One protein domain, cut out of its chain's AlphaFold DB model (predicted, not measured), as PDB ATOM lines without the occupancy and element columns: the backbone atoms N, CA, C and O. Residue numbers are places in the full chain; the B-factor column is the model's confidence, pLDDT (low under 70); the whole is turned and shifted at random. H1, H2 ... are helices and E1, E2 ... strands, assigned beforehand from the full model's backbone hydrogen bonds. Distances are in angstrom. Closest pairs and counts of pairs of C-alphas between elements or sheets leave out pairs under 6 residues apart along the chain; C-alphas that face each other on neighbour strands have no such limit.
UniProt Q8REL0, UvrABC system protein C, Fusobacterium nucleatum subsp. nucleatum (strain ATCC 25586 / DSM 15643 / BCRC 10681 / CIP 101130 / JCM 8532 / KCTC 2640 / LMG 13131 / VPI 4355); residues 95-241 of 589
ATOM      1  N   TYR A  95     -36.118 -48.058  -7.041       78.87
ATOM      2  CA  TYR A  95     -35.499 -48.266  -8.343       78.87
ATOM      3  C   TYR A  95     -34.497 -47.141  -8.636       78.87
ATOM      4  O   TYR A  95     -34.757 -45.988  -8.276       78.87
ATOM      5  N   PRO A  96     -33.338 -47.471  -9.228       85.17
ATOM      6  CA  PRO A  96     -32.249 -46.526  -9.415       85.17
ATOM      7  C   PRO A  96     -32.662 -45.338 -10.285       85.17
ATOM      8  O   PRO A  96     -33.340 -45.500 -11.294       85.17
ATOM      9  N   PHE A  97     -32.180 -44.161  -9.918       87.16
ATOM     10  CA  PHE A  97     -32.211 -42.943 -10.716       87.16
ATOM     11  C   PHE A  97     -30.811 -42.656 -11.255       87.16
ATOM     12  O   PHE A  97     -29.809 -42.957 -10.598       87.16
ATOM     13  N   ILE A  98     -30.742 -42.042 -12.430       90.22
ATOM     14  CA  ILE A  98     -29.524 -41.431 -12.956       90.22
ATOM     15  C   ILE A  98     -29.486 -39.986 -12.457       90.22
ATOM     16  O   ILE A  98     -30.372 -39.205 -12.772       90.22
ATOM     17  N   LYS A  99     -28.470 -39.635 -11.670       92.81
ATOM     18  CA  LYS A  99     -28.209 -38.273 -11.192       92.81
ATOM     19  C   LYS A  99     -27.181 -37.599 -12.090       92.81
ATOM     20  O   LYS A  99     -26.104 -38.165 -12.279       92.81
ATOM     21  N   ILE A 100     -27.475 -36.381 -12.531       93.51
ATOM     22  CA  ILE A 100     -26.529 -35.443 -13.138       93.51
ATOM     23  C   ILE A 100     -26.251 -34.331 -12.119       93.51
ATOM     24  O   ILE A 100     -27.171 -33.612 -11.732       93.51
ATOM     25  N   SER A 101     -25.022 -34.223 -11.598       93.20
ATOM     26  CA  SER A 101     -24.700 -33.206 -10.577       93.20
ATOM     27  C   SER A 101     -24.683 -31.782 -11.149       93.20
ATOM     28  O   SER A 101     -24.386 -31.585 -12.323       93.20
ATOM     29  N   LYS A 102     -24.990 -30.782 -10.313       88.84
ATOM     30  CA  LYS A 102     -25.030 -29.350 -10.693       88.84
ATOM     31  C   LYS A 102     -23.697 -28.604 -10.543       88.84
ATOM     32  O   LYS A 102     -23.631 -27.413 -10.810       88.84
ATOM     33  N   GLU A 103     -22.659 -29.279 -10.063       88.68
ATOM     34  CA  GLU A 103     -21.322 -28.692  -9.931       88.68
ATOM     35  C   GLU A 103     -20.670 -28.427 -11.297       88.68
ATOM     36  O   GLU A 103     -21.054 -29.032 -12.301       88.68
ATOM     37  N   ASP A 104     -19.640 -27.576 -11.312       85.32
ATOM     38  CA  ASP A 104     -18.787 -27.394 -12.486       85.32
ATOM     39  C   ASP A 104     -18.258 -28.751 -12.972       85.32
ATOM     40  O   ASP A 104     -17.729 -29.546 -12.188       85.32
ATOM     41  N   PHE A 105     -18.412 -29.009 -14.275       93.27
ATOM     42  CA  PHE A 105     -18.220 -30.322 -14.892       93.27
ATOM     43  C   PHE A 105     -19.127 -31.386 -14.266       93.27
ATOM     44  O   PHE A 105     -18.656 -32.238 -13.512       93.27
ATOM     45  N   SER A 106     -20.424 -31.366 -14.574       94.77
ATOM     46  CA  SER A 106     -21.406 -32.323 -14.049       94.77
ATOM     47  C   SER A 106     -20.960 -33.787 -14.141       94.77
ATOM     48  O   SER A 106     -20.393 -34.238 -15.132       94.77
ATOM     49  N   SER A 107     -21.270 -34.566 -13.106       94.76
ATOM     50  CA  SER A 107     -21.034 -36.013 -13.072       94.76
ATOM     51  C   SER A 107     -22.318 -36.806 -13.233       94.76
ATOM     52  O   SER A 107     -23.371 -36.383 -12.758       94.76
ATOM     53  N   ILE A 108     -22.204 -37.996 -13.821       94.96
ATOM     54  CA  ILE A 108     -23.285 -38.976 -13.904       94.96
ATOM     55  C   ILE A 108     -23.129 -40.054 -12.823       94.96
ATOM     56  O   ILE A 108     -22.097 -40.721 -12.725       94.96
ATOM     57  N   LYS A 109     -24.162 -40.267 -12.000       93.30
ATOM     58  CA  LYS A 109     -24.169 -41.272 -10.917       93.30
ATOM     59  C   LYS A 109     -25.480 -42.052 -10.875       93.30
ATOM     60  O   LYS A 109     -26.504 -41.572 -11.338       93.30
ATOM     61  N   ILE A 110     -25.448 -43.248 -10.287       90.92
ATOM     62  CA  ILE A 110     -26.660 -44.003  -9.946       90.92
ATOM     63  C   ILE A 110     -27.009 -43.747  -8.481       90.92
ATOM     64  O   ILE A 110     -26.161 -43.922  -7.609       90.92
ATOM     65  N   VAL A 111     -28.259 -43.377  -8.214       87.44
ATOM     66  CA  VAL A 111     -28.795 -43.149  -6.865       87.44
ATOM     67  C   VAL A 111     -29.969 -44.096  -6.625       87.44
ATOM     68  O   VAL A 111     -30.845 -44.214  -7.471       87.44
ATOM     69  N   ARG A 112     -29.996 -44.798  -5.486       80.58
ATOM     70  CA  ARG A 112     -31.037 -45.796  -5.146       80.58
ATOM     71  C   ARG A 112     -31.875 -45.437  -3.916       80.58
ATOM     72  O   ARG A 112     -32.714 -46.232  -3.502       80.58
ATOM     73  N   THR A 113     -31.658 -44.259  -3.340       71.66
ATOM     74  CA  THR A 113     -32.299 -43.833  -2.089       71.66
ATOM     75  C   THR A 113     -33.021 -42.519  -2.309       71.66
ATOM     76  O   THR A 113     -32.450 -41.594  -2.882       71.66
ATOM     77  N   THR A 114     -34.256 -42.417  -1.820       68.05
ATOM     78  CA  THR A 114     -35.065 -41.195  -1.928       68.05
ATOM     79  C   THR A 114     -34.443 -40.009  -1.188       68.05
ATOM     80  O   THR A 114     -34.446 -38.916  -1.732       68.05
ATOM     81  N   LYS A 115     -33.807 -40.216  -0.022       65.61
ATOM     82  CA  LYS A 115     -33.081 -39.161   0.727       65.61
ATOM     83  C   LYS A 115     -31.969 -38.475  -0.069       65.61
ATOM     84  O   LYS A 115     -31.630 -37.333   0.203       65.61
ATOM     85  N   ALA A 116     -31.384 -39.179  -1.037       62.25
ATOM     86  CA  ALA A 116     -30.322 -38.636  -1.874       62.25
ATOM     87  C   ALA A 116     -30.858 -37.854  -3.088       62.25
ATOM     88  O   ALA A 116     -30.050 -37.293  -3.829       62.25
ATOM     89  N   LEU A 117     -32.182 -37.826  -3.301       66.99
ATOM     90  CA  LEU A 117     -32.848 -37.030  -4.333       66.99
ATOM     91  C   LEU A 117     -33.008 -35.583  -3.853       66.99
ATOM     92  O   LEU A 117     -34.100 -35.126  -3.535       66.99
ATOM     93  N   ASP A 118     -31.895 -34.862  -3.786       78.18
ATOM     94  CA  ASP A 118     -31.887 -33.432  -3.494       78.18
ATOM     95  C   ASP A 118     -31.670 -32.632  -4.781       78.18
ATOM     96  O   ASP A 118     -30.588 -32.692  -5.378       78.18
ATOM     97  N   ILE A 119     -32.692 -31.872  -5.186       78.19
ATOM     98  CA  ILE A 119     -32.705 -31.041  -6.399       78.19
ATOM     99  C   ILE A 119     -31.629 -29.944  -6.332       78.19
ATOM    100  O   ILE A 119     -31.156 -29.481  -7.373       78.19
ATOM    101  N   LYS A 120     -31.185 -29.531  -5.136       81.60
ATOM    102  CA  LYS A 120     -30.075 -28.573  -4.999       81.60
ATOM    103  C   LYS A 120     -28.753 -29.177  -5.475       81.60
ATOM    104  O   LYS A 120     -27.938 -28.477  -6.062       81.60
ATOM    105  N   SER A 121     -28.564 -30.483  -5.292       84.79
ATOM    106  CA  SER A 121     -27.314 -31.172  -5.634       84.79
ATOM    107  C   SER A 121     -27.269 -31.778  -7.046       84.79
ATOM    108  O   SER A 121     -26.194 -32.177  -7.507       84.79
ATOM    109  N   GLY A 122     -28.400 -31.891  -7.750       87.43
ATOM    110  CA  GLY A 122     -28.437 -32.487  -9.086       87.43
ATOM    111  C   GLY A 122     -29.822 -32.557  -9.721       87.43
ATOM    112  O   GLY A 122     -30.832 -32.311  -9.069       87.43
ATOM    113  N   GLU A 123     -29.841 -32.927 -10.995       88.44
ATOM    114  CA  GLU A 123     -31.031 -33.366 -11.729       88.44
ATOM    115  C   GLU A 123     -31.091 -34.900 -11.689       88.44
ATOM    116  O   GLU A 123     -30.056 -35.559 -11.820       88.44
ATOM    117  N   TYR A 124     -32.275 -35.484 -11.492       86.73
ATOM    118  CA  TYR A 124     -32.436 -36.940 -11.418       86.73
ATOM    119  C   TYR A 124     -33.401 -37.406 -12.493       86.73
ATOM    120  O   TYR A 124     -34.466 -36.834 -12.662       86.73
ATOM    121  N   PHE A 125     -33.049 -38.477 -13.183       83.65
ATOM    122  CA  PHE A 125     -33.843 -39.079 -14.244       83.65
ATOM    123  C   PHE A 125     -34.164 -40.507 -13.819       83.65
ATOM    124  O   PHE A 125     -33.283 -41.221 -13.332       83.65
ATOM    125  N   GLY A 126     -35.423 -40.920 -13.920       78.74
ATOM    126  CA  GLY A 126     -35.859 -42.259 -13.523       78.74
ATOM    127  C   GLY A 126     -37.270 -42.255 -12.935       78.74
ATOM    128  O   GLY A 126     -38.017 -41.298 -13.130       78.74
ATOM    129  N   PRO A 127     -37.647 -43.298 -12.178       79.21
ATOM    130  CA  PRO A 127     -36.859 -44.487 -11.825       79.21
ATOM    131  C   PRO A 127     -36.614 -45.456 -12.999       79.21
ATOM    132  O   PRO A 127     -37.475 -45.628 -13.852       79.21
ATOM    133  N   TYR A 128     -35.475 -46.160 -12.990       80.06
ATOM    134  CA  TYR A 128     -35.106 -47.202 -13.961       80.06
ATOM    135  C   TYR A 128     -35.177 -48.608 -13.346       80.06
ATOM    136  O   TYR A 128     -34.197 -49.078 -12.760       80.06
ATOM    137  N   PRO A 129     -36.295 -49.337 -13.495       75.04
ATOM    138  CA  PRO A 129     -36.389 -50.736 -13.091       75.04
ATOM    139  C   PRO A 129     -35.297 -51.667 -13.602       75.04
ATOM    140  O   PRO A 129     -34.832 -52.551 -12.883       75.04
ATOM    141  N   TYR A 130     -34.893 -51.458 -14.851       76.21
ATOM    142  CA  TYR A 130     -33.973 -52.316 -15.577       76.21
ATOM    143  C   TYR A 130     -32.891 -51.463 -16.239       76.21
ATOM    144  O   TYR A 130     -33.105 -50.293 -16.539       76.21
ATOM    145  N   GLY A 131     -31.709 -52.044 -16.460       78.26
ATOM    146  CA  GLY A 131     -30.695 -51.466 -17.349       78.26
ATOM    147  C   GLY A 131     -29.992 -50.187 -16.879       78.26
ATOM    148  O   GLY A 131     -29.063 -49.765 -17.549       78.26
ATOM    149  N   ALA A 132     -30.328 -49.595 -15.725       84.48
ATOM    150  CA  ALA A 132     -29.785 -48.296 -15.290       84.48
ATOM    151  C   ALA A 132     -28.246 -48.181 -15.364       84.48
ATOM    152  O   ALA A 132     -27.704 -47.170 -15.805       84.48
ATOM    153  N   TRP A 133     -27.528 -49.232 -14.955       87.14
ATOM    154  CA  TRP A 133     -26.061 -49.281 -15.015       87.14
ATOM    155  C   TRP A 133     -25.524 -49.390 -16.439       87.14
ATOM    156  O   TRP A 133     -24.532 -48.740 -16.769       87.14
ATOM    157  N   ARG A 134     -26.167 -50.208 -17.276       84.48
ATOM    158  CA  ARG A 134     -25.769 -50.383 -18.672       84.48
ATOM    159  C   ARG A 134     -26.031 -49.086 -19.444       84.48
ATOM    160  O   ARG A 134     -25.102 -48.588 -20.073       84.48
ATOM    161  N   LEU A 135     -27.171 -48.439 -19.201       83.83
ATOM    162  CA  LEU A 135     -27.485 -47.107 -19.705       83.83
ATOM    163  C   LEU A 135     -26.457 -46.056 -19.270       83.83
ATOM    164  O   LEU A 135     -25.900 -45.366 -20.119       83.83
ATOM    165  N   LYS A 136     -26.138 -45.956 -17.970       89.98
ATOM    166  CA  LYS A 136     -25.078 -45.049 -17.491       89.98
ATOM    167  C   LYS A 136     -23.774 -45.280 -18.260       89.98
ATOM    168  O   LYS A 136     -23.159 -44.321 -18.715       89.98
ATOM    169  N   ASN A 137     -23.357 -46.535 -18.419       87.43
ATOM    170  CA  ASN A 137     -22.114 -46.872 -19.111       87.43
ATOM    171  C   ASN A 137     -22.150 -46.498 -20.602       87.43
ATOM    172  O   ASN A 137     -21.129 -46.074 -21.138       87.43
ATOM    173  N   ILE A 138     -23.304 -46.629 -21.264       83.48
ATOM    174  CA  ILE A 138     -23.512 -46.187 -22.650       83.48
ATOM    175  C   ILE A 138     -23.358 -44.672 -22.748       83.48
ATOM    176  O   ILE A 138     -22.533 -44.191 -23.521       83.48
ATOM    177  N   LEU A 139     -24.089 -43.927 -21.917       87.91
ATOM    178  CA  LEU A 139     -24.050 -42.464 -21.912       87.91
ATOM    179  C   LEU A 139     -22.643 -41.938 -21.617       87.91
ATOM    180  O   LEU A 139     -22.175 -41.019 -22.279       87.91
ATOM    181  N   MET A 140     -21.933 -42.561 -20.675       89.71
ATOM    182  CA  MET A 140     -20.541 -42.219 -20.385       89.71
ATOM    183  C   MET A 140     -19.613 -42.448 -21.577       89.71
ATOM    184  O   MET A 140     -18.752 -41.618 -21.832       89.71
ATOM    185  N   LYS A 141     -19.755 -43.566 -22.301       83.83
ATOM    186  CA  LYS A 141     -18.904 -43.851 -23.467       83.83
ATOM    187  C   LYS A 141     -19.174 -42.891 -24.624       83.83
ATOM    188  O   LYS A 141     -18.229 -42.502 -25.300       83.83
ATOM    189  N   LEU A 142     -20.435 -42.523 -24.835       82.57
ATOM    190  CA  LEU A 142     -20.854 -41.657 -25.936       82.57
ATOM    191  C   LEU A 142     -20.491 -40.193 -25.694       82.57
ATOM    192  O   LEU A 142     -19.849 -39.576 -26.532       82.57
ATOM    193  N   PHE A 143     -20.861 -39.666 -24.528       90.41
ATOM    194  CA  PHE A 143     -20.700 -38.249 -24.190       90.41
ATOM    195  C   PHE A 143     -19.421 -37.963 -23.388       90.41
ATOM    196  O   PHE A 143     -19.184 -36.835 -22.983       90.41
ATOM    197  N   LYS A 144     -18.604 -38.987 -23.087       90.98
ATOM    198  CA  LYS A 144     -17.337 -38.881 -22.328       90.98
ATOM    199  C   LYS A 144     -17.471 -38.150 -20.981       90.98
ATOM    200  O   LYS A 144     -16.537 -37.505 -20.493       90.98
ATOM    201  N   ILE A 145     -18.631 -38.310 -20.341       93.31
ATOM    202  CA  ILE A 145     -18.966 -37.701 -19.050       93.31
ATOM    203  C   ILE A 145     -18.360 -38.498 -17.893       93.31
ATOM    204  O   ILE A 145     -18.237 -39.725 -17.926       93.31
ATOM    205  N   ARG A 146     -17.972 -37.792 -16.828       94.50
ATOM    206  CA  ARG A 146     -17.304 -38.375 -15.660       94.50
ATOM    207  C   ARG A 146     -18.328 -38.949 -14.689       94.50
ATOM    208  O   ARG A 146     -19.429 -38.436 -14.537       94.50
ATOM    209  N   ASP A 147     -17.903 -39.936 -13.918       94.44
ATOM    210  CA  ASP A 147     -18.659 -40.501 -12.795       94.44
ATOM    211  C   ASP A 147     -17.827 -40.585 -11.502       94.44
ATOM    212  O   ASP A 147     -18.250 -41.192 -10.519       94.44
ATOM    213  N   CYS A 148     -16.624 -40.003 -11.505       93.37
ATOM    214  CA  CYS A 148     -15.722 -40.009 -10.361       93.37
ATOM    215  C   CYS A 148     -16.157 -38.996  -9.289       93.37
ATOM    216  O   CYS A 148     -16.807 -37.993  -9.581       93.37
ATOM    217  N   ASN A 149     -15.733 -39.227  -8.045       89.25
ATOM    218  CA  ASN A 149     -16.007 -38.350  -6.899       89.25
ATOM    219  C   ASN A 149     -14.917 -37.283  -6.671       89.25
ATOM    220  O   ASN A 149     -14.816 -36.748  -5.573       89.25
ATOM    221  N   ARG A 150     -14.061 -37.010  -7.665       90.34
ATOM    222  CA  ARG A 150     -13.011 -35.987  -7.533       90.34
ATOM    223  C   ARG A 150     -13.646 -34.597  -7.441       90.34
ATOM    224  O   ARG A 150     -14.597 -34.319  -8.167       90.34
ATOM    225  N   ASP A 151     -13.071 -33.741  -6.603       89.18
ATOM    226  CA  ASP A 151     -13.428 -32.325  -6.510       89.18
ATOM    227  C   ASP A 151     -12.958 -31.586  -7.772       89.18
ATOM    228  O   ASP A 151     -11.758 -31.522  -8.050       89.18
ATOM    229  N   MET A 152     -13.901 -31.056  -8.552       90.94
ATOM    230  CA  MET A 152     -13.602 -30.360  -9.807       90.94
ATOM    231  C   MET A 152     -13.049 -28.949  -9.601       90.94
ATOM    232  O   MET A 152     -12.540 -28.374 -10.562       90.94
ATOM    233  N   LYS A 153     -13.065 -28.411  -8.374       88.96
ATOM    234  CA  LYS A 153     -12.366 -27.159  -8.044       88.96
ATOM    235  C   LYS A 153     -10.854 -27.353  -7.955       88.96
ATOM    236  O   LYS A 153     -10.102 -26.407  -8.156       88.96
ATOM    237  N   LYS A 154     -10.400 -28.581  -7.678       89.91
ATOM    238  CA  LYS A 154      -8.979 -28.929  -7.614       89.91
ATOM    239  C   LYS A 154      -8.486 -29.431  -8.969       89.91
ATOM    240  O   LYS A 154      -9.202 -30.126  -9.703       89.91
ATOM    241  N   THR A 155      -7.236 -29.114  -9.280       91.70
ATOM    242  CA  THR A 155      -6.532 -29.661 -10.442       91.70
ATOM    243  C   THR A 155      -5.708 -30.859  -9.990       91.70
ATOM    244  O   THR A 155      -4.873 -30.763  -9.096       91.70
ATOM    245  N   SER A 156      -5.998 -32.027 -10.558       91.36
ATOM    246  CA  SER A 156      -5.217 -33.243 -10.330       91.36
ATOM    247  C   SER A 156      -3.887 -33.159 -11.091       91.36
ATOM    248  O   SER A 156      -3.874 -32.620 -12.193       91.36
ATOM    249  N   PRO A 157      -2.793 -33.756 -10.586       91.82
ATOM    250  CA  PRO A 157      -1.491 -33.710 -11.262       91.82
ATOM    251  C   PRO A 157      -1.476 -34.485 -12.587       91.82
ATOM    252  O   PRO A 157      -0.694 -34.188 -13.479       91.82
ATOM    253  N   ARG A 158      -2.337 -35.502 -12.719       93.02
ATOM    254  CA  ARG A 158      -2.470 -36.313 -13.932       93.02
ATOM    255  C   ARG A 158      -3.897 -36.830 -14.127       93.02
ATOM    256  O   ARG A 158      -4.616 -37.058 -13.137       93.02
ATOM    257  N   PRO A 159      -4.328 -37.042 -15.382       91.55
ATOM    258  CA  PRO A 159      -5.636 -37.609 -15.653       91.55
ATOM    259  C   PRO A 159      -5.700 -39.077 -15.203       91.55
ATOM    260  O   PRO A 159      -4.688 -39.746 -15.000       91.55
ATOM    261  N   CYS A 160      -6.912 -39.579 -14.961       93.62
ATOM    262  CA  CYS A 160      -7.117 -40.974 -14.553       93.62
ATOM    263  C   CYS A 160      -7.165 -41.926 -15.756       93.62
ATOM    264  O   CYS A 160      -7.286 -41.487 -16.897       93.62
ATOM    265  N   LEU A 161      -7.175 -43.238 -15.497       93.89
ATOM    266  CA  LEU A 161      -7.240 -44.275 -16.534       93.89
ATOM    267  C   LEU A 161      -8.382 -44.062 -17.548       93.89
ATOM    268  O   LEU A 161      -8.194 -44.289 -18.737       93.89
ATOM    269  N   LYS A 162      -9.544 -43.553 -17.114       91.95
ATOM    270  CA  LYS A 162     -10.696 -43.312 -18.004       91.95
ATOM    271  C   LYS A 162     -10.403 -42.314 -19.126       91.95
ATOM    272  O   LYS A 162     -10.988 -42.456 -20.199       91.95
ATOM    273  N   TYR A 163      -9.516 -41.349 -18.890       92.59
ATOM    274  CA  TYR A 163      -9.056 -40.417 -19.919       92.59
ATOM    275  C   TYR A 163      -8.207 -41.129 -20.970       92.59
ATOM    276  O   TYR A 163      -8.509 -41.055 -22.156       92.59
ATOM    277  N   TYR A 164      -7.216 -41.909 -20.532       92.06
ATOM    278  CA  TYR A 164      -6.358 -42.682 -21.433       92.06
ATOM    279  C   TYR A 164      -7.140 -43.739 -22.228       92.06
ATOM    280  O   TYR A 164      -6.844 -43.990 -23.390       92.06
ATOM    281  N   MET A 165      -8.214 -44.286 -21.648       87.49
ATOM    282  CA  MET A 165      -9.171 -45.160 -22.339       87.49
ATOM    283  C   MET A 165     -10.183 -44.406 -23.228       87.49
ATOM    284  O   MET A 165     -11.126 -45.016 -23.726       87.49
ATOM    285  N   LYS A 166     -10.047 -43.081 -23.390       83.09
ATOM    286  CA  LYS A 166     -10.939 -42.201 -24.172       83.09
ATOM    287  C   LYS A 166     -12.416 -42.223 -23.744       83.09
ATOM    288  O   LYS A 166     -13.295 -41.855 -24.517       83.09
ATOM    289  N   SER A 167     -12.688 -42.619 -22.500       85.57
ATOM    290  CA  SER A 167     -14.035 -42.684 -21.901       85.57
ATOM    291  C   SER A 167     -14.395 -41.455 -21.057       85.57
ATOM    292  O   SER A 167     -15.498 -41.358 -20.532       85.57
ATOM    293  N   CYS A 168     -13.452 -40.528 -20.889       92.35
ATOM    294  CA  CYS A 168     -13.637 -39.265 -20.189       92.35
ATOM    295  C   CYS A 168     -12.706 -38.217 -20.805       92.35
ATOM    296  O   CYS A 168     -11.580 -38.547 -21.162       92.35
ATOM    297  N   THR A 169     -13.132 -36.960 -20.886       91.49
ATOM    298  CA  THR A 169     -12.298 -35.849 -21.386       91.49
ATOM    299  C   THR A 169     -11.251 -35.356 -20.378       91.49
ATOM    300  O   THR A 169     -10.374 -34.576 -20.722       91.49
ATOM    301  N   GLY A 170     -11.278 -35.854 -19.138       92.99
ATOM    302  CA  GLY A 170     -10.287 -35.518 -18.110       92.99
ATOM    303  C   GLY A 170     -10.444 -34.136 -17.451       92.99
ATOM    304  O   GLY A 170      -9.417 -33.530 -17.142       92.99
ATOM    305  N   PRO A 171     -11.667 -33.667 -17.110       94.42
ATOM    306  CA  PRO A 171     -11.894 -32.332 -16.531       94.42
ATOM    307  C   PRO A 171     -11.253 -32.119 -15.149       94.42
ATOM    308  O   PRO A 171     -11.226 -31.019 -14.597       94.42
ATOM    309  N   CYS A 172     -10.718 -33.182 -14.541       93.39
ATOM    310  CA  CYS A 172      -9.917 -33.069 -13.329       93.39
ATOM    311  C   CYS A 172      -8.536 -32.440 -13.572       93.39
ATOM    312  O   CYS A 172      -7.917 -32.034 -12.596       93.39
ATOM    313  N   VAL A 173      -8.050 -32.386 -14.818       94.20
ATOM    314  CA  VAL A 173      -6.772 -31.755 -15.202       94.20
ATOM    315  C   VAL A 173      -7.019 -30.608 -16.175       94.20
ATOM    316  O   VAL A 173      -6.638 -29.480 -15.888       94.20
ATOM    317  N   TYR A 174      -7.708 -30.889 -17.279       93.86
ATOM    318  CA  TYR A 174      -7.968 -29.930 -18.352       93.86
ATOM    319  C   TYR A 174      -9.225 -29.122 -18.016       93.86
ATOM    320  O   TYR A 174     -10.312 -29.690 -17.927       93.86
ATOM    321  N   LYS A 175      -9.082 -27.826 -17.722       92.79
ATOM    322  CA  LYS A 175     -10.199 -26.958 -17.284       92.79
ATOM    323  C   LYS A 175     -10.782 -26.114 -18.418       92.79
ATOM    324  O   LYS A 175     -11.933 -25.700 -18.342       92.79
ATOM    325  N   ASP A 176     -10.001 -25.908 -19.464       92.87
ATOM    326  CA  ASP A 176     -10.329 -25.231 -20.718       92.87
ATOM    327  C   ASP A 176     -11.474 -25.913 -21.488       92.87
ATOM    328  O   ASP A 176     -12.276 -25.244 -22.129       92.87
ATOM    329  N   ILE A 177     -11.659 -27.224 -21.320       92.44
ATOM    330  CA  ILE A 177     -12.740 -27.998 -21.961       92.44
ATOM    331  C   ILE A 177     -14.144 -27.768 -21.361       92.44
ATOM    332  O   ILE A 177     -15.072 -28.517 -21.668       92.44
ATOM    333  N   LYS A 178     -14.327 -26.799 -20.450       93.43
ATOM    334  CA  LYS A 178     -15.582 -26.602 -19.692       93.43
ATOM    335  C   LYS A 178     -16.804 -26.434 -20.590       93.43
ATOM    336  O   LYS A 178     -17.844 -27.032 -20.315       93.43
ATOM    337  N   GLU A 179     -16.686 -25.636 -21.644       92.85
ATOM    338  CA  GLU A 179     -17.799 -25.342 -22.550       92.85
ATOM    339  C   GLU A 179     -18.224 -26.577 -23.350       92.85
ATOM    340  O   GLU A 179     -19.398 -26.951 -23.334       92.85
ATOM    341  N   GLU A 180     -17.263 -27.262 -23.975       91.21
ATOM    342  CA  GLU A 180     -17.505 -28.496 -24.729       91.21
ATOM    343  C   GLU A 180     -18.076 -29.595 -23.822       91.21
ATOM    344  O   GLU A 180     -19.081 -30.224 -24.150       91.21
ATOM    345  N   TYR A 181     -17.510 -29.751 -22.623       94.61
ATOM    346  CA  TYR A 181     -17.992 -30.715 -21.643       94.61
ATOM    347  C   TYR A 181     -19.447 -30.467 -21.245       94.61
ATOM    348  O   TYR A 181     -20.254 -31.394 -21.207       94.61
ATOM    349  N   ASN A 182     -19.802 -29.217 -20.942       93.38
ATOM    350  CA  ASN A 182     -21.163 -28.874 -20.538       93.38
ATOM    351  C   ASN A 182     -22.156 -29.011 -21.697       93.38
ATOM    352  O   ASN A 182     -23.304 -29.390 -21.467       93.38
ATOM    353  N   LYS A 183     -21.718 -28.780 -22.939       92.56
ATOM    354  CA  LYS A 183     -22.514 -29.077 -24.134       92.56
ATOM    355  C   LYS A 183     -22.824 -30.574 -24.240       92.56
ATOM    356  O   LYS A 183     -23.972 -30.937 -24.489       92.56
ATOM    357  N   ASP A 184     -21.848 -31.442 -23.983       91.94
ATOM    358  CA  ASP A 184     -22.056 -32.896 -23.955       91.94
ATOM    359  C   ASP A 184     -22.936 -33.353 -22.788       91.94
ATOM    360  O   ASP A 184     -23.780 -34.236 -22.958       91.94
ATOM    361  N   VAL A 185     -22.803 -32.723 -21.617       94.41
ATOM    362  CA  VAL A 185     -23.718 -32.936 -20.487       94.41
ATOM    363  C   VAL A 185     -25.148 -32.582 -20.888       94.41
ATOM    364  O   VAL A 185     -26.070 -33.337 -20.578       94.41
ATOM    365  N   GLU A 186     -25.355 -31.465 -21.582       91.65
ATOM    366  CA  GLU A 186     -26.693 -31.047 -21.994       91.65
ATOM    367  C   GLU A 186     -27.271 -31.994 -23.054       91.65
ATOM    368  O   GLU A 186     -28.412 -32.436 -22.922       91.65
ATOM    369  N   ASN A 187     -26.466 -32.427 -24.029       89.20
ATOM    370  CA  ASN A 187     -26.863 -33.465 -24.987       89.20
ATOM    371  C   ASN A 187     -27.252 -34.778 -24.283       89.20
ATOM    372  O   ASN A 187     -28.270 -35.390 -24.618       89.20
ATOM    373  N   LEU A 188     -26.489 -35.194 -23.267       90.72
ATOM    374  CA  LEU A 188     -26.802 -36.361 -22.443       90.72
ATOM    375  C   LEU A 188     -28.155 -36.197 -21.740       90.72
ATOM    376  O   LEU A 188     -28.963 -37.130 -21.745       90.72
ATOM    377  N   LYS A 189     -28.436 -35.024 -21.159       88.76
ATOM    378  CA  LYS A 189     -29.742 -34.742 -20.540       88.76
ATOM    379  C   LYS A 189     -30.875 -34.805 -21.560       88.76
ATOM    380  O   LYS A 189     -31.926 -35.349 -21.239       88.76
ATOM    381  N   GLN A 190     -30.674 -34.316 -22.785       85.02
ATOM    382  CA  GLN A 190     -31.676 -34.430 -23.850       85.02
ATOM    383  C   GLN A 190     -32.000 -35.897 -24.169       85.02
ATOM    384  O   GLN A 190     -33.173 -36.258 -24.269       85.02
ATOM    385  N   VAL A 191     -30.989 -36.768 -24.231       84.80
ATOM    386  CA  VAL A 191     -31.197 -38.220 -24.390       84.80
ATOM    387  C   VAL A 191     -31.997 -38.799 -23.219       84.80
ATOM    388  O   VAL A 191     -32.936 -39.563 -23.445       84.80
ATOM    389  N   LEU A 192     -31.679 -38.413 -21.979       84.53
ATOM    390  CA  LEU A 192     -32.423 -38.846 -20.786       84.53
ATOM    391  C   LEU A 192     -33.875 -38.339 -20.762       84.53
ATOM    392  O   LEU A 192     -34.738 -39.033 -20.231       84.53
ATOM    393  N   LYS A 193     -34.154 -37.177 -21.369       76.96
ATOM    394  CA  LYS A 193     -35.503 -36.613 -21.573       76.96
ATOM    395  C   LYS A 193     -36.296 -37.300 -22.696       76.96
ATOM    396  O   LYS A 193     -37.438 -36.929 -22.941       76.96
ATOM    397  N   GLY A 194     -35.714 -38.290 -23.378       74.28
ATOM    398  CA  GLY A 194     -36.373 -39.066 -24.433       74.28
ATOM    399  C   GLY A 194     -35.975 -38.675 -25.859       74.28
ATOM    400  O   GLY A 194     -36.337 -39.389 -26.798       74.28
ATOM    401  N   ASN A 195     -35.160 -37.630 -26.047       79.27
ATOM    402  CA  ASN A 195     -34.666 -37.201 -27.361       79.27
ATOM    403  C   ASN A 195     -33.533 -38.130 -27.845       79.27
ATOM    404  O   ASN A 195     -32.363 -37.761 -27.909       79.27
ATOM    405  N   THR A 196     -33.889 -39.379 -28.150       81.93
ATOM    406  CA  THR A 196     -32.962 -40.487 -28.450       81.93
ATOM    407  C   THR A 196     -32.782 -40.763 -29.945       81.93
ATOM    408  O   THR A 196     -31.881 -41.513 -30.317       81.93
ATOM    409  N   SER A 197     -33.611 -40.171 -30.812       84.80
ATOM    410  CA  SER A 197     -33.697 -40.495 -32.247       84.80
ATOM    411  C   SER A 197     -32.356 -40.377 -32.973       84.80
ATOM    412  O   SER A 197     -31.923 -41.326 -33.625       84.80
ATOM    413  N   LYS A 198     -31.660 -39.247 -32.801       83.32
ATOM    414  CA  LYS A 198     -30.339 -39.002 -33.394       83.32
ATOM    415  C   LYS A 198     -29.331 -40.081 -32.987       83.32
ATOM    416  O   LYS A 198     -28.687 -40.679 -33.842       83.32
ATOM    417  N   LEU A 199     -29.260 -40.382 -31.691       83.01
ATOM    418  CA  LEU A 199     -28.314 -41.352 -31.150       83.01
ATOM    419  C   LEU A 199     -28.636 -42.792 -31.582       83.01
ATOM    420  O   LEU A 199     -27.736 -43.575 -31.875       83.01
ATOM    421  N   ILE A 200     -29.923 -43.147 -31.658       88.98
ATOM    422  CA  ILE A 200     -30.359 -44.444 -32.184       88.98
ATOM    423  C   ILE A 200     -29.922 -44.597 -33.644       88.98
ATOM    424  O   ILE A 200     -29.438 -45.668 -34.012       88.98
ATOM    425  N   ASN A 201     -30.053 -43.552 -34.464       90.85
ATOM    426  CA  ASN A 201     -29.645 -43.590 -35.869       90.85
ATOM    427  C   ASN A 201     -28.125 -43.766 -36.019       90.85
ATOM    428  O   ASN A 201     -27.691 -44.621 -36.790       90.85
ATOM    429  N   GLU A 202     -27.323 -43.038 -35.237       87.30
ATOM    430  CA  GLU A 202     -25.859 -43.181 -35.214       87.30
ATOM    431  C   GLU A 202     -25.427 -44.605 -34.822       87.30
ATOM    432  O   GLU A 202     -24.635 -45.239 -35.521       87.30
ATOM    433  N   LEU A 203     -26.003 -45.160 -33.749       88.26
ATOM    434  CA  LEU A 203     -25.713 -46.534 -33.323       88.26
ATOM    435  C   LEU A 203     -26.200 -47.578 -34.332       88.26
ATOM    436  O   LEU A 203     -25.551 -48.607 -34.499       88.26
ATOM    437  N   THR A 204     -27.316 -47.326 -35.018       94.62
ATOM    438  CA  THR A 204     -27.837 -48.229 -36.057       94.62
ATOM    439  C   THR A 204     -26.894 -48.273 -37.257       94.62
ATOM    440  O   THR A 204     -26.604 -49.356 -37.762       94.62
ATOM    441  N   ALA A 205     -26.345 -47.129 -37.674       94.68
ATOM    442  CA  ALA A 205     -25.334 -47.081 -38.727       94.68
ATOM    443  C   ALA A 205     -24.063 -47.857 -38.333       94.68
ATOM    444  O   ALA A 205     -23.560 -48.658 -39.121       94.68
ATOM    445  N   LEU A 206     -23.586 -47.692 -37.093       92.20
ATOM    446  CA  LEU A 206     -22.433 -48.435 -36.568       92.20
ATOM    447  C   LEU A 206     -22.695 -49.945 -36.455       92.20
ATOM    448  O   LEU A 206     -21.811 -50.743 -36.766       92.20
ATOM    449  N   MET A 207     -23.901 -50.339 -36.042       95.06
ATOM    450  CA  MET A 207     -24.345 -51.736 -35.974       95.06
ATOM    451  C   MET A 207     -24.347 -52.398 -37.352       95.06
ATOM    452  O   MET A 207     -23.849 -53.516 -37.492       95.06
ATOM    453  N   ASN A 208     -24.892 -51.703 -38.354       96.84
ATOM    454  CA  ASN A 208     -24.972 -52.193 -39.726       96.84
ATOM    455  C   ASN A 208     -23.582 -52.307 -40.349       96.84
ATOM    456  O   ASN A 208     -23.279 -53.334 -40.948       96.84
ATOM    457  N   LYS A 209     -22.718 -51.308 -40.137       96.88
ATOM    458  CA  LYS A 209     -21.325 -51.362 -40.586       96.88
ATOM    459  C   LYS A 209     -20.573 -52.542 -39.961       96.88
ATOM    460  O   LYS A 209     -19.997 -53.338 -40.684       96.88
ATOM    461  N   ALA A 210     -20.662 -52.725 -38.640       95.15
ATOM    462  CA  ALA A 210     -20.045 -53.874 -37.971       95.15
ATOM    463  C   ALA A 210     -20.573 -55.217 -38.506       95.15
ATOM    464  O   ALA A 210     -19.808 -56.157 -38.672       95.15
ATOM    465  N   SER A 211     -21.870 -55.304 -38.825       96.36
ATOM    466  CA  SER A 211     -22.446 -56.502 -39.445       96.36
ATOM    467  C   SER A 211     -21.936 -56.743 -40.869       96.36
ATOM    468  O   SER A 211     -21.791 -57.900 -41.252       96.36
ATOM    469  N   GLN A 212     -21.699 -55.687 -41.655       96.32
ATOM    470  CA  GLN A 212     -21.103 -55.784 -42.995       96.32
ATOM    471  C   GLN A 212     -19.643 -56.238 -42.918       96.32
ATOM    472  O   GLN A 212     -19.226 -57.078 -43.708       96.32
ATOM    473  N   ASP A 213     -18.914 -55.764 -41.910       97.40
ATOM    474  CA  ASP A 213     -17.530 -56.148 -41.621       97.40
ATOM    475  C   ASP A 213     -17.419 -57.553 -40.972       97.40
ATOM    476  O   ASP A 213     -16.341 -57.957 -40.543       97.40
ATOM    477  N   MET A 214     -18.531 -58.301 -40.870       96.07
ATOM    478  CA  MET A 214     -18.662 -59.601 -40.183       96.07
ATOM    479  C   MET A 214     -18.263 -59.596 -38.690       96.07
ATOM    480  O   MET A 214     -18.067 -60.650 -38.084       96.07
ATOM    481  N   ASP A 215     -18.210 -58.421 -38.058       95.93
ATOM    482  CA  ASP A 215     -17.954 -58.229 -36.627       95.93
ATOM    483  C   ASP A 215     -19.271 -58.315 -35.829       95.93
ATOM    484  O   ASP A 215     -19.863 -57.325 -35.371       95.93
ATOM    485  N   PHE A 216     -19.786 -59.542 -35.705       92.89
ATOM    486  CA  PHE A 216     -21.080 -59.803 -35.071       92.89
ATOM    487  C   PHE A 216     -21.089 -59.513 -33.568       92.89
ATOM    488  O   PHE A 216     -22.120 -59.088 -33.043       92.89
ATOM    489  N   GLU A 217     -19.963 -59.687 -32.871       88.90
ATOM    490  CA  GLU A 217     -19.858 -59.364 -31.444       88.90
ATOM    491  C   GLU A 217     -20.092 -57.870 -31.213       88.90
ATOM    492  O   GLU A 217     -20.928 -57.473 -30.390       88.90
ATOM    493  N   LYS A 218     -19.428 -57.025 -32.005       87.41
ATOM    494  CA  LYS A 218     -19.605 -55.575 -31.941       87.41
ATOM    495  C   LYS A 218     -20.995 -55.145 -32.398       87.41
ATOM    496  O   LYS A 218     -21.591 -54.260 -31.780       87.41
ATOM    497  N   SER A 219     -21.555 -55.799 -33.417       90.07
ATOM    498  CA  SER A 219     -22.937 -55.558 -33.849       90.07
ATOM    499  C   SER A 219     -23.954 -55.863 -32.737       90.07
ATOM    500  O   SER A 219     -24.836 -55.047 -32.459       90.07
ATOM    501  N   ILE A 220     -23.792 -56.978 -32.011       89.44
ATOM    502  CA  ILE A 220     -24.638 -57.326 -30.857       89.44
ATOM    503  C   ILE A 220     -24.535 -56.263 -29.761       89.44
ATOM    504  O   ILE A 220     -25.567 -55.868 -29.211       89.44
ATOM    505  N   ILE A 221     -23.330 -55.755 -29.473       83.09
ATOM    506  CA  ILE A 221     -23.145 -54.665 -28.504       83.09
ATOM    507  C   ILE A 221     -23.995 -53.455 -28.907       83.09
ATOM    508  O   ILE A 221     -24.789 -52.988 -28.092       83.09
ATOM    509  N   TYR A 222     -23.896 -52.979 -30.150       88.04
ATOM    510  CA  TYR A 222     -24.698 -51.841 -30.614       88.04
ATOM    511  C   TYR A 222     -26.204 -52.124 -30.576       88.04
ATOM    512  O   TYR A 222     -26.979 -51.268 -30.147       88.04
ATOM    513  N   ARG A 223     -26.636 -53.335 -30.941       90.49
ATOM    514  CA  ARG A 223     -28.046 -53.740 -30.874       90.49
ATOM    515  C   ARG A 223     -28.604 -53.654 -29.455       90.49
ATOM    516  O   ARG A 223     -29.698 -53.121 -29.260       90.49
ATOM    517  N   GLU A 224     -27.870 -54.158 -28.462       82.09
ATOM    518  CA  GLU A 224     -28.293 -54.072 -27.060       82.09
ATOM    519  C   GLU A 224     -28.314 -52.618 -26.567       82.09
ATOM    520  O   GLU A 224     -29.230 -52.234 -25.842       82.09
ATOM    521  N   GLN A 225     -27.385 -51.768 -27.021       83.03
ATOM    522  CA  GLN A 225     -27.409 -50.333 -26.711       83.03
ATOM    523  C   GLN A 225     -28.636 -49.630 -27.305       83.03
ATOM    524  O   GLN A 225     -29.323 -48.881 -26.609       83.03
ATOM    525  N   ILE A 226     -28.961 -49.911 -28.570       87.31
ATOM    526  CA  ILE A 226     -30.164 -49.396 -29.237       87.31
ATOM    527  C   ILE A 226     -31.418 -49.846 -28.486       87.31
ATOM    528  O   ILE A 226     -32.338 -49.053 -28.293       87.31
ATOM    529  N   LYS A 227     -31.470 -51.105 -28.039       83.86
ATOM    530  CA  LYS A 227     -32.591 -51.643 -27.260       83.86
ATOM    531  C   LYS A 227     -32.784 -50.892 -25.941       83.86
ATOM    532  O   LYS A 227     -33.922 -50.599 -25.580       83.86
ATOM    533  N   GLU A 228     -31.702 -50.531 -25.254       78.61
ATOM    534  CA  GLU A 228     -31.777 -49.713 -24.040       78.61
ATOM    535  C   GLU A 228     -32.258 -48.292 -24.319       78.61
ATOM    536  O   GLU A 228     -33.169 -47.823 -23.640       78.61
ATOM    537  N   LEU A 229     -31.746 -47.631 -25.357       79.86
ATOM    538  CA  LEU A 229     -32.215 -46.294 -25.742       79.86
ATOM    539  C   LEU A 229     -33.686 -46.291 -26.166       79.86
ATOM    540  O   LEU A 229     -34.446 -45.416 -25.755       79.86
ATOM    541  N   LYS A 230     -34.123 -47.305 -26.923       80.65
ATOM    542  CA  LYS A 230     -35.537 -47.481 -27.284       80.65
ATOM    543  C   LYS A 230     -36.419 -47.700 -26.058       80.65
ATOM    544  O   LYS A 230     -37.551 -47.230 -26.056       80.65
ATOM    545  N   SER A 231     -35.913 -48.377 -25.021       70.53
ATOM    546  CA  SER A 231     -36.659 -48.545 -23.770       70.53
ATOM    547  C   SER A 231     -36.879 -47.218 -23.044       70.53
ATOM    548  O   SER A 231     -37.955 -47.025 -22.500       70.53
ATOM    549  N   ILE A 232     -35.923 -46.280 -23.109       69.01
ATOM    550  CA  ILE A 232     -36.076 -44.927 -22.544       69.01
ATOM    551  C   ILE A 232     -37.137 -44.153 -23.311       69.01
ATOM    552  O   ILE A 232     -37.996 -43.535 -22.697       69.01
ATOM    553  N   ALA A 233     -37.088 -44.219 -24.643       66.56
ATOM    554  CA  ALA A 233     -38.044 -43.539 -25.508       66.56
ATOM    555  C   ALA A 233     -39.488 -44.034 -25.312       66.56
ATOM    556  O   ALA A 233     -40.424 -43.283 -25.568       66.56
ATOM    557  N   SER A 234     -39.675 -45.291 -24.892       60.93
ATOM    558  CA  SER A 234     -41.000 -45.872 -24.648       60.93
ATOM    559  C   SER A 234     -41.471 -45.771 -23.199       60.93
ATOM    560  O   SER A 234     -42.675 -45.758 -22.954       60.93
ATOM    561  N   SER A 235     -40.558 -45.731 -22.230       57.49
ATOM    562  CA  SER A 235     -40.909 -45.588 -20.821       57.49
ATOM    563  C   SER A 235     -41.170 -44.127 -20.462       57.49
ATOM    564  O   SER A 235     -40.390 -43.253 -20.830       57.49
ATOM    565  N   GLN A 236     -42.216 -43.871 -19.671       53.78
ATOM    566  CA  GLN A 236     -42.526 -42.561 -19.080       53.78
ATOM    567  C   GLN A 236     -41.502 -42.164 -17.995       53.78
ATOM    568  O   GLN A 236     -41.859 -41.927 -16.841       53.78
ATOM    569  N   ILE A 237     -40.207 -42.149 -18.314       55.12
ATOM    570  CA  ILE A 237     -39.172 -41.745 -17.365       55.12
ATOM    571  C   ILE A 237     -39.256 -40.238 -17.166       55.12
ATOM    572  O   ILE A 237     -39.129 -39.453 -18.103       55.12
ATOM    573  N   ILE A 238     -39.465 -39.845 -15.916       57.67
ATOM    574  CA  ILE A 238     -39.645 -38.459 -15.515       57.67
ATOM    575  C   ILE A 238     -38.278 -37.914 -15.088       57.67
ATOM    576  O   ILE A 238     -37.532 -38.556 -14.339       57.67
ATOM    577  N   GLN A 239     -37.936 -36.717 -15.562       58.20
ATOM    578  CA  GLN A 239     -36.984 -35.882 -14.841       58.20
ATOM    579  C   GLN A 239     -37.637 -35.524 -13.509       58.20
ATOM    580  O   GLN A 239     -38.692 -34.897 -13.490       58.20
ATOM    581  N   TYR A 240     -37.038 -35.957 -12.406       58.78
ATOM    582  CA  TYR A 240     -37.439 -35.598 -11.055       58.78
ATOM    583  C   TYR A 240     -37.289 -34.082 -10.883       58.78
ATOM    584  O   TYR A 240     -36.231 -33.580 -10.500       58.78
ATOM    585  N   GLU A 241     -38.343 -33.352 -11.218       52.12
ATOM    586  CA  GLU A 241     -38.451 -31.909 -11.069       52.12
ATOM    587  C   GLU A 241     -39.749 -31.531 -10.356       52.12
ATOM    588  O   GLU A 241     -40.765 -32.206 -10.510       52.12
TER     589      GLU A 241
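Overview. This is residues 95 to 241 of the 589 residues of the protein "UvrABC system protein C" of Fusobacterium nucleatum subsp. nucleatum (strain ATCC 25586 / DSM 15643 / BCRC 10681 / CIP 101130 / JCM 8532 / KCTC 2640 / LMG 13131 / VPI 4355) (UniProt Q8REL0). A small, strongly twisted sheet of four strands has two helices, H1 and H3, over one face and no named helix over the other. A helical hairpin, H4 and H5, makes an arm reaching away from the sheet, while two long links with little H2 between them loop out at another end. The printed part has 147 residues, in the order E1 E2 E3 H1 H2 H3 H4 H5 E4; the sheet's order is E2 - E1 - E3 - E4, all antiparallel, and the class is mixed. It is compact, with a radius of gyration of the C-alphas of 15.9 A and spans of 46 by 35 by 22 A.

Along the chain. E1, residues 95 to 101, begins at C-alpha 95 (-35.499, -48.266, -8.343) and is 18.7 A long. E2 is residues 108 to 113, E3 122 to 126 and E4 238 to 240, ending at C-alpha 240 (-37.439, -35.598, -11.055). H1 is residues 132 to 143, H2 161 to 164, H3 178 to 192 with 20.9 A, H4 197 to 212 with 22.5 A, and H5 216 to 234 with 26.4 A.

Arrangement. N 99 and O 109 of hairpin E1 and E2 are 2.8 A apart, N 98 and O 125 of E1 and E3 2.8 A, and N 240 and O 124 of E4 and E3 2.7 A, each within hydrogen-bond range. H1 lies over E2 and E1 at a height over the sheet of 9.8 A, and H3 over E1 and E3 at 11.0 A. With residues 139 to 143 alone H1 touches H3, closest at the C-alphas of Phe 143 and Asp 184, 5.5 A, at a steep tilt of 40 degrees, opposite ways. H4 touches H5, closest at the C-alphas of Met 207 and Ser 219, 4.6 A, at a shallow tilt of 19 degrees, opposite ways. With residues 225 to 229 alone H5 touches H1, closest at the C-alphas of Glu 228 and Leu 135, 6.6 A. H2 touches no helix. Each O i to N i+4 pair is within hydrogen-bond range in H1, H3, H4 and H5; H2 is too short for one.

Size, cuts and confidence. The C-alphas farthest apart, of Lys 115 and Gln 212, are 48.3 A apart. The printed part has no cut; the links H1 to H2 and H2 to H3 are long. The pLDDT is under 70 at residues 114 to 117 and 232 to 241.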